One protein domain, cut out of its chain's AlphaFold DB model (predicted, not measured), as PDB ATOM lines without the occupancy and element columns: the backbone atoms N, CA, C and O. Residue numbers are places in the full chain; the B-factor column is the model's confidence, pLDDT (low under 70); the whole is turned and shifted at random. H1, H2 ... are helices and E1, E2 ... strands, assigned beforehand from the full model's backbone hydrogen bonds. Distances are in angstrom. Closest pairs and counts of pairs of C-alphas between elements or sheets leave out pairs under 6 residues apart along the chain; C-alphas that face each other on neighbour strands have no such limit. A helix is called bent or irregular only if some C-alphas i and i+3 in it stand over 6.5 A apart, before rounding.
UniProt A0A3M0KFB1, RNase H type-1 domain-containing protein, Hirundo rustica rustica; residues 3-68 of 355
ATOM      1  N   VAL A   3     292.365 263.743 186.228       75.69
ATOM      2  CA  VAL A   3     291.368 264.791 186.003       75.69
ATOM      3  C   VAL A   3     290.960 265.360 187.354       75.69
ATOM      4  O   VAL A   3     290.405 264.660 188.198       75.69
ATOM      5  N   LEU A   4     291.231 266.646 187.553       75.00
ATOM      6  CA  LEU A   4     290.885 267.353 188.779       75.00
ATOM      7  C   LEU A   4     289.486 267.953 188.662       75.00
ATOM      8  O   LEU A   4     289.182 268.660 187.700       75.00
ATOM      9  N   VAL A   5     288.636 267.677 189.646       72.38
ATOM     10  CA  VAL A   5     287.242 268.138 189.675       72.38
ATOM     11  C   VAL A   5     286.906 268.759 191.023       72.38
ATOM     12  O   VAL A   5     287.379 268.311 192.061       72.38
ATOM     13  N   SER A   6     286.048 269.777 191.032       70.06
ATOM     14  CA  SER A   6     285.591 270.417 192.275       70.06
ATOM     15  C   SER A   6     284.522 269.619 193.029       70.06
ATOM     16  O   SER A   6     284.177 269.952 194.163       70.06
ATOM     17  N   HIS A   7     283.961 268.586 192.395       74.50
ATOM     18  CA  HIS A   7     282.823 267.804 192.876       74.50
ATOM     19  C   HIS A   7     283.031 266.319 192.573       74.50
ATOM     20  O   HIS A   7     283.685 265.980 191.588       74.50
ATOM     21  N   THR A   8     282.448 265.436 193.386       74.44
ATOM     22  CA  THR A   8     282.554 263.968 193.282       74.44
ATOM     23  C   THR A   8     281.784 263.409 192.073       74.44
ATOM     24  O   THR A   8     280.798 262.687 192.207       74.44
ATOM     25  N   MET A   9     282.231 263.740 190.860       73.38
ATOM     26  CA  MET A   9     281.552 263.404 189.603       73.38
ATOM     27  C   MET A   9     281.279 261.907 189.427       73.38
ATOM     28  O   MET A   9     280.198 261.560 188.956       73.38
ATOM     29  N   SER A  10     282.211 261.034 189.820       76.19
ATOM     30  CA  SER A  10     282.041 259.577 189.720       76.19
ATOM     31  C   SER A  10     280.903 259.085 190.615       76.19
ATOM     32  O   SER A  10     279.982 258.442 190.124       76.19
ATOM     33  N   ALA A  11     280.885 259.502 191.886       74.75
ATOM     34  CA  ALA A  11     279.827 259.142 192.832       74.75
ATOM     35  C   ALA A  11     278.450 259.674 192.395       74.75
ATOM     36  O   ALA A  11     277.449 258.969 192.479       74.75
ATOM     37  N   VAL A  12     278.388 260.904 191.871       75.00
ATOM     38  CA  VAL A  12     277.144 261.488 191.334       75.00
ATOM     39  C   VAL A  12     276.654 260.727 190.104       75.00
ATOM     40  O   VAL A  12     275.452 260.480 189.961       75.00
ATOM     41  N   LEU A  13     277.569 260.364 189.203       79.62
ATOM     42  CA  LEU A  13     277.236 259.611 188.005       79.62
ATOM     43  C   LEU A  13     276.720 258.217 188.376       79.62
ATOM     44  O   LEU A  13     275.656 257.844 187.902       79.62
ATOM     45  N   GLU A  14     277.399 257.494 189.261       79.62
ATOM     46  CA  GLU A  14     276.974 256.168 189.723       79.62
ATOM     47  C   GLU A  14     275.628 256.207 190.455       79.62
ATOM     48  O   GLU A  14     274.719 255.451 190.115       79.62
ATOM     49  N   ALA A  15     275.464 257.120 191.416       69.81
ATOM     50  CA  ALA A  15     274.277 257.160 192.263       69.81
ATOM     51  C   ALA A  15     273.038 257.720 191.550       69.81
ATOM     52  O   ALA A  15     271.916 257.310 191.838       69.81
ATOM     53  N   LYS A  16     273.207 258.695 190.646       69.62
ATOM     54  CA  LYS A  16     272.076 259.431 190.057       69.62
ATOM     55  C   LYS A  16     272.092 259.494 188.531       69.62
ATOM     56  O   LYS A  16     271.112 259.937 187.935       69.62
ATOM     57  N   GLY A  17     273.147 259.050 187.852       71.06
ATOM     58  CA  GLY A  17     273.290 259.175 186.397       71.06
ATOM     59  C   GLY A  17     272.121 258.581 185.610       71.06
ATOM     60  O   GLY A  17     271.665 259.194 184.645       71.06
ATOM     61  N   GLY A  18     271.561 257.458 186.070       67.56
ATOM     62  CA  GLY A  18     270.385 256.824 185.464       67.56
ATOM     63  C   GLY A  18     269.085 257.638 185.557       67.56
ATOM     64  O   GLY A  18     268.164 257.410 184.769       67.56
ATOM     65  N   HIS A  19     269.005 258.605 186.477       65.06
ATOM     66  CA  HIS A  19     267.846 259.492 186.626       65.06
ATOM     67  C   HIS A  19     267.888 260.652 185.620       65.06
ATOM     68  O   HIS A  19     266.845 261.081 185.126       65.06
ATOM     69  N   TRP A  20     269.088 261.129 185.270       65.12
ATOM     70  CA  TRP A  20     269.292 262.368 184.504       65.12
ATOM     71  C   TRP A  20     269.746 262.156 183.061       65.12
ATOM     72  O   TRP A  20     269.553 263.023 182.205       65.12
ATOM     73  N   LEU A  21     270.387 261.024 182.782       71.69
ATOM     74  CA  LEU A  21     270.991 260.721 181.492       71.69
ATOM     75  C   LEU A  21     270.213 259.610 180.790       71.69
ATOM     76  O   LEU A  21     269.678 258.693 181.409       71.69
ATOM     77  N   SER A  22     270.168 259.665 179.457       70.31
ATOM     78  CA  SER A  22     269.693 258.514 178.691       70.31
ATOM     79  C   SER A  22     270.647 257.328 178.892       70.31
ATOM     80  O   SER A  22     271.846 257.562 179.063       70.31
ATOM     81  N   PRO A  23     270.179 256.067 178.788       68.88
ATOM     82  CA  PRO A  23     271.032 254.891 178.981       68.88
ATOM     83  C   PRO A  23     272.311 254.923 178.137       68.88
ATOM     84  O   PRO A  23     273.395 254.654 178.638       68.88
ATOM     85  N   GLN A  24     272.207 255.368 176.880       74.81
ATOM     86  CA  GLN A  24     273.354 255.508 175.980       74.81
ATOM     87  C   GLN A  24     274.362 256.568 176.453       74.81
ATOM     88  O   GLN A  24     275.569 256.378 176.324       74.81
ATOM     89  N   ARG A  25     273.888 257.706 176.980       77.19
ATOM     90  CA  ARG A  25     274.768 258.760 177.510       77.19
ATOM     91  C   ARG A  25     275.403 258.330 178.824       77.19
ATOM     92  O   ARG A  25     276.589 258.561 179.006       77.19
ATOM     93  N   PHE A  26     274.624 257.697 179.694       80.81
ATOM     94  CA  PHE A  26     275.091 257.159 180.962       80.81
ATOM     95  C   PHE A  26     276.222 256.146 180.751       80.81
ATOM     96  O   PHE A  26     277.328 256.386 181.219       80.81
ATOM     97  N   GLN A  27     275.992 255.113 179.933       81.56
ATOM     98  CA  GLN A  27     277.005 254.103 179.598       81.56
ATOM     99  C   GLN A  27     278.263 254.723 178.988       81.56
ATOM    100  O   GLN A  27     279.374 254.350 179.346       81.56
ATOM    101  N   LYS A  28     278.105 255.704 178.091       85.88
ATOM    102  CA  LYS A  28     279.249 256.395 177.489       85.88
ATOM    103  C   LYS A  28     280.092 257.126 178.535       85.88
ATOM    104  O   LYS A  28     281.313 257.076 178.461       85.88
ATOM    105  N   TYR A  29     279.463 257.837 179.468       83.31
ATOM    106  CA  TYR A  29     280.196 258.564 180.503       83.31
ATOM    107  C   TYR A  29     280.791 257.633 181.553       83.31
ATOM    108  O   TYR A  29     281.920 257.866 181.960       83.31
ATOM    109  N   GLN A  30     280.089 256.566 181.931       82.56
ATOM    110  CA  GLN A  30     280.601 255.548 182.848       82.56
ATOM    111  C   GLN A  30     281.857 254.876 182.275       82.56
ATOM    112  O   GLN A  30     282.895 254.858 182.932       82.56
ATOM    113  N   ALA A  31     281.804 254.459 181.008       83.62
ATOM    114  CA  ALA A  31     282.939 253.842 180.333       83.62
ATOM    115  C   ALA A  31     284.158 254.774 180.239       83.62
ATOM    116  O   ALA A  31     285.276 254.300 180.347       83.62
ATOM    117  N   ILE A  32     283.961 256.083 180.026       82.44
ATOM    118  CA  ILE A  32     285.064 257.044 179.821       82.44
ATOM    119  C   ILE A  32     285.631 257.584 181.143       82.44
ATOM    120  O   ILE A  32     286.820 257.867 181.227       82.44
ATOM    121  N   LEU A  33     284.780 257.811 182.146       78.81
ATOM    122  CA  LEU A  33     285.142 258.566 183.351       78.81
ATOM    123  C   LEU A  33     285.338 257.694 184.593       78.81
ATOM    124  O   LEU A  33     285.945 258.167 185.547       78.81
ATOM    125  N   VAL A  34     284.794 256.475 184.611       78.75
ATOM    126  CA  VAL A  34     284.782 255.610 185.802       78.75
ATOM    127  C   VAL A  34     285.509 254.291 185.546       78.75
ATOM    128  O   VAL A  34     286.291 253.862 186.382       78.75
ATOM    129  N   GLU A  35     285.275 253.656 184.395       80.38
ATOM    130  CA  GLU A  35     285.785 252.303 184.103       80.38
ATOM    131  C   GLU A  35     287.135 252.279 183.360       80.38
ATOM    132  O   GLU A  35     287.662 251.205 183.078       80.38
ATOM    133  N   GLN A  36     287.693 253.437 183.002       81.06
ATOM    134  CA  GLN A  36     288.990 253.516 182.322       81.06
ATOM    135  C   GLN A  36     290.149 253.494 183.323       81.06
ATOM    136  O   GLN A  36     290.313 254.432 184.100       81.06
ATOM    137  N   ASP A  37     291.010 252.478 183.230       79.38
ATOM    138  CA  ASP A  37     292.194 252.322 184.094       79.38
ATOM    139  C   ASP A  37     293.237 253.442 183.917       79.38
ATOM    140  O   ASP A  37     294.094 253.659 184.775       79.38
ATOM    141  N   ASP A  38     293.198 254.163 182.793       84.25
ATOM    142  CA  ASP A  38     294.110 255.257 182.472       84.25
ATOM    143  C   ASP A  38     293.575 256.641 182.870       84.25
ATOM    144  O   ASP A  38     294.258 257.643 182.626       84.25
ATOM    145  N   VAL A  39     292.410 256.729 183.520       79.88
ATOM    146  CA  VAL A  39     291.802 257.987 183.977       79.88
ATOM    147  C   VAL A  39     291.548 257.949 185.483       79.88
ATOM    148  O   VAL A  39     290.752 257.162 185.975       79.88
ATOM    149  N   GLU A  40     292.180 258.856 186.225       80.19
ATOM    150  CA  GLU A  40     291.972 259.008 187.668       80.19
ATOM    151  C   GLU A  40     291.263 260.337 187.944       80.19
ATOM    152  O   GLU A  40     291.785 261.403 187.612       80.19
ATOM    153  N   ILE A  41     290.071 260.296 188.542       77.75
ATOM    154  CA  ILE A  41     289.333 261.505 188.927       77.75
ATOM    155  C   ILE A  41     289.640 261.831 190.385       77.75
ATOM    156  O   ILE A  41     289.282 261.078 191.286       77.75
ATOM    157  N   VAL A  42     290.255 262.988 190.616       76.94
ATOM    158  CA  VAL A  42     290.632 263.449 191.956       76.94
ATOM    159  C   VAL A  42     289.850 264.710 192.301       76.94
ATOM    160  O   VAL A  42     289.837 265.691 191.552       76.94
ATOM    161  N   VAL A  43     289.178 264.682 193.452       72.31
ATOM    162  CA  VAL A  43     288.367 265.804 193.933       72.31
ATOM    163  C   VAL A  43     289.262 266.820 194.636       72.31
ATOM    164  O   VAL A  43     290.039 266.459 195.515       72.31
ATOM    165  N   THR A  44     289.157 268.094 194.262       72.25
ATOM    166  CA  THR A  44     289.995 269.172 194.796       72.25
ATOM    167  C   THR A  44     289.211 270.461 195.026       72.25
ATOM    168  O   THR A  44     288.305 270.800 194.270       72.25
ATOM    169  N   ASN A  45     289.572 271.212 196.067       67.94
ATOM    170  CA  ASN A  45     288.991 272.524 196.363       67.94
ATOM    171  C   ASN A  45     289.617 273.660 195.533       67.94
ATOM    172  O   ASN A  45     289.288 274.830 195.734       67.94
ATOM    173  N   ILE A  46     290.527 273.341 194.608       64.75
ATOM    174  CA  ILE A  46     291.216 274.323 193.774       64.75
ATOM    175  C   ILE A  46     290.246 274.874 192.721       64.75
ATOM    176  O   ILE A  46     290.022 274.285 191.666       64.75
ATOM    177  N   VAL A  47     289.668 276.039 193.018       58.19
ATOM    178  CA  VAL A  47     288.724 276.746 192.132       58.19
ATOM    179  C   VAL A  47     289.449 277.610 191.090       58.19
ATOM    180  O   VAL A  47     288.884 277.936 190.048       58.19
ATOM    181  N   ASN A  48     290.700 278.003 191.360       66.12
ATOM    182  CA  ASN A  48     291.501 278.851 190.476       66.12
ATOM    183  C   ASN A  48     292.307 278.004 189.474       66.12
ATOM    184  O   ASN A  48     293.229 277.303 189.896       66.12
ATOM    185  N   PRO A  49     292.072 278.134 188.155       63.47
ATOM    186  CA  PRO A  49     292.825 277.395 187.147       63.47
ATOM    187  C   PRO A  49     294.344 277.631 187.179       63.47
ATOM    188  O   PRO A  49     295.113 276.743 186.828       63.47
ATOM    189  N   ALA A  50     294.802 278.808 187.622       63.94
ATOM    190  CA  ALA A  50     296.233 279.111 187.722       63.94
ATOM    191  C   ALA A  50     296.929 278.340 188.859       63.94
ATOM    192  O   ALA A  50     298.130 278.083 188.792       63.94
ATOM    193  N   SER A  51     296.177 277.925 189.880       63.44
ATOM    194  CA  SER A  51     296.684 277.137 191.007       63.44
ATOM    195  C   SER A  51     296.955 275.672 190.639       63.44
ATOM    196  O   SER A  51     297.629 274.984 191.395       63.44
ATOM    197  N   PHE A  52     296.525 275.202 189.459       58.88
ATOM    198  CA  PHE A  52     296.927 273.890 188.928       58.88
ATOM    199  C   PHE A  52     298.404 273.832 188.504       58.88
ATOM    200  O   PHE A  52     298.934 272.748 188.281       58.88
ATOM    201  N   LEU A  53     299.076 274.984 188.388       62.12
ATOM    202  CA  LEU A  53     300.512 275.063 188.093       62.12
ATOM    203  C   LEU A  53     301.381 274.959 189.356       62.12
ATOM    204  O   LEU A  53     302.573 274.671 189.260       62.12
ATOM    205  N   SER A  54     300.802 275.180 190.539       56.91
ATOM    206  CA  SER A  54     301.455 274.900 191.815       56.91
ATOM    207  C   SER A  54     301.149 273.462 192.225       56.91
ATOM    208  O   SER A  54     299.988 273.097 192.356       56.91
ATOM    209  N   VAL A  55     302.182 272.654 192.472       53.88
ATOM    210  CA  VAL A  55     302.113 271.225 192.866       53.88
ATOM    211  C   VAL A  55     301.487 271.017 194.267       53.88
ATOM    212  O   VAL A  55     301.681 269.993 194.913       53.88
ATOM    213  N   SER A  56     300.743 271.990 194.797       57.06
ATOM    214  CA  SER A  56     299.981 271.820 196.029       57.06
ATOM    215  C   SER A  56     298.686 271.086 195.703       57.06
ATOM    216  O   SER A  56     297.764 271.667 195.129       57.06
ATOM    217  N   MET A  57     298.604 269.815 196.084       56.19
ATOM    218  CA  MET A  57     297.331 269.101 196.136       56.19
ATOM    219  C   MET A  57     296.474 269.820 197.184       56.19
ATOM    220  O   MET A  57     296.848 269.855 198.355       56.19
ATOM    221  N   GLY A  58     295.409 270.497 196.747       58.31
ATOM    222  CA  GLY A  58     294.519 271.255 197.630       58.31
ATOM    223  C   GLY A  58     293.945 270.397 198.762       58.31
ATOM    224  O   GLY A  58     294.034 269.170 198.740       58.31
ATOM    225  N   GLU A  59     293.346 271.038 199.763       58.38
ATOM    226  CA  GLU A  59     292.706 270.316 200.866       58.38
ATOM    227  C   GLU A  59     291.514 269.470 200.369       58.38
ATOM    228  O   GLU A  59     290.865 269.835 199.376       58.38
ATOM    229  N   PRO A  60     291.190 268.357 201.058       57.50
ATOM    230  CA  PRO A  60     289.997 267.573 200.765       57.50
ATOM    231  C   PRO A  60     288.750 268.458 200.800       57.50
ATOM    232  O   PRO A  60     288.524 269.208 201.749       57.50
ATOM    233  N   VAL A  61     287.930 268.371 199.757       58.72
ATOM    234  CA  VAL A  61     286.663 269.104 199.673       58.72
ATOM    235  C   VAL A  61     285.680 268.520 200.689       58.72
ATOM    236  O   VAL A  61     285.298 267.359 200.576       58.72
ATOM    237  N   ILE A  62     285.262 269.323 201.674       54.47
ATOM    238  CA  ILE A  62     284.319 268.924 202.731       54.47
ATOM    239  C   ILE A  62     282.905 269.391 202.361       54.47
ATOM    240  O   ILE A  62     282.344 270.282 202.996       54.47
ATOM    241  N   HIS A  63     282.323 268.834 201.300       59.09
ATOM    242  CA  HIS A  63     280.876 268.922 201.085       59.09
ATOM    243  C   HIS A  63     280.372 267.684 200.346       59.09
ATOM    244  O   HIS A  63     280.995 267.229 199.385       59.09
ATOM    245  N   ASP A  64     279.240 267.136 200.790       66.38
ATOM    246  CA  ASP A  64     278.624 265.994 200.126       66.38
ATOM    247  C   ASP A  64     277.799 266.486 198.930       66.38
ATOM    248  O   ASP A  64     276.746 267.120 199.054       66.38
ATOM    249  N   CYS A  65     278.329 266.233 197.732       66.00
ATOM    250  CA  CYS A  65     277.655 266.579 196.489       66.00
ATOM    251  C   CYS A  65     276.346 265.801 196.326       66.00
ATOM    252  O   CYS A  65     275.423 266.339 195.723       66.00
ATOM    253  N   LEU A  66     276.244 264.575 196.848       62.88
ATOM    254  CA  LEU A  66     275.017 263.785 196.794       62.88
ATOM    255  C   LEU A  66     273.966 264.378 197.722       62.88
ATOM    256  O   LEU A  66     272.880 264.677 197.240       62.88
ATOM    257  N   GLU A  67     274.311 264.658 198.980       60.62
ATOM    258  CA  GLU A  67     273.418 265.344 199.925       60.62
ATOM    259  C   GLU A  67     272.966 266.705 199.376       60.62
ATOM    260  O   GLU A  67     271.786 267.038 199.414       60.62
ATOM    261  N   THR A  68     273.879 267.481 198.782       61.38
ATOM    262  CA  THR A  68     273.546 268.782 198.178       61.38
ATOM    263  C   THR A  68     272.634 268.623 196.962       61.38
ATOM    264  O   THR A  68     271.702 269.407 196.785       61.38
TER     265      THR A  68
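AT A GLANCE: This is residues 3 to 68 of the 355 residues of the protein "RNase H type-1 domain-containing protein" of Hirundo rustica rustica (UniProt A0A3M0KFB1). A narrow ribbon of two parallel strands, E1 and E2, has a helical hairpin, H1 and H2, toward one end of the domain and the short helix H3 toward the other. From H3 a long link runs back to H4, the last turn, near H1. The printed part has 66 residues, with four named helices and two named strands in the order E1 H1 H2 E2 H3 H4, and is mostly helix. It is only just loose, close to compact, with a radius of gyration of the C-alphas of 13.4 A and spans of 38 by 29 by 17 A.

HOW THE PARTS SIT: E1, residues 3 to 5, and E2, residues 40 to 43, are parallel neighbours at 23 degrees, with N 3 and O 40 2.8 A apart, within hydrogen-bond range. Between them come H1, residues 9 to 20, and H2, residues 23 to 33, in a strand-helix-strand unit, two parallel neighbour strands joined through helices, with a right-handed crossover. H1 and H2 form a hairpin: they touch, closest at the C-alphas of Gly 17 and Phe 26, 6.1 A, with a shallow tilt of 6 degrees, opposite ways. H3, residues 49 to 53, touches no helix. H4, residues 65 to 68, only just touches H1, at its residues 11 to 12 alone, with 3 pairs of C-alphas within 8 A; the closest are Val 12 and Leu 66, 6.3 A. Every O i to N i+4 pair is within hydrogen-bond range in H2, but 5 of 8 in H1 and 0 of 1 in H3, where 2 of 2 O i to N i+3 pairs are; H4 is too short for an O i to N i+4 pair.

IN THESE COORDINATES: E1 begins at C-alpha 3, (291.368, 264.791, 186.003). H1 is 13.3 A long and irregular, C-alphas 15 and 18 being 7.8 A apart. H2 is 15.2 A, E2 9.9 A and H3 8.1 A. H4 ends at C-alpha 68, (273.546, 268.782, 198.178).

THE WHOLE: The C-alphas farthest apart, of Pro 23 and Ser 54, are 38.6 A apart. The printed part has no cut, and the link from H3 to H4 is long, 11 residues. The mean pLDDT of the printed part is 70.5; residues 45 to 68 are among those under 70.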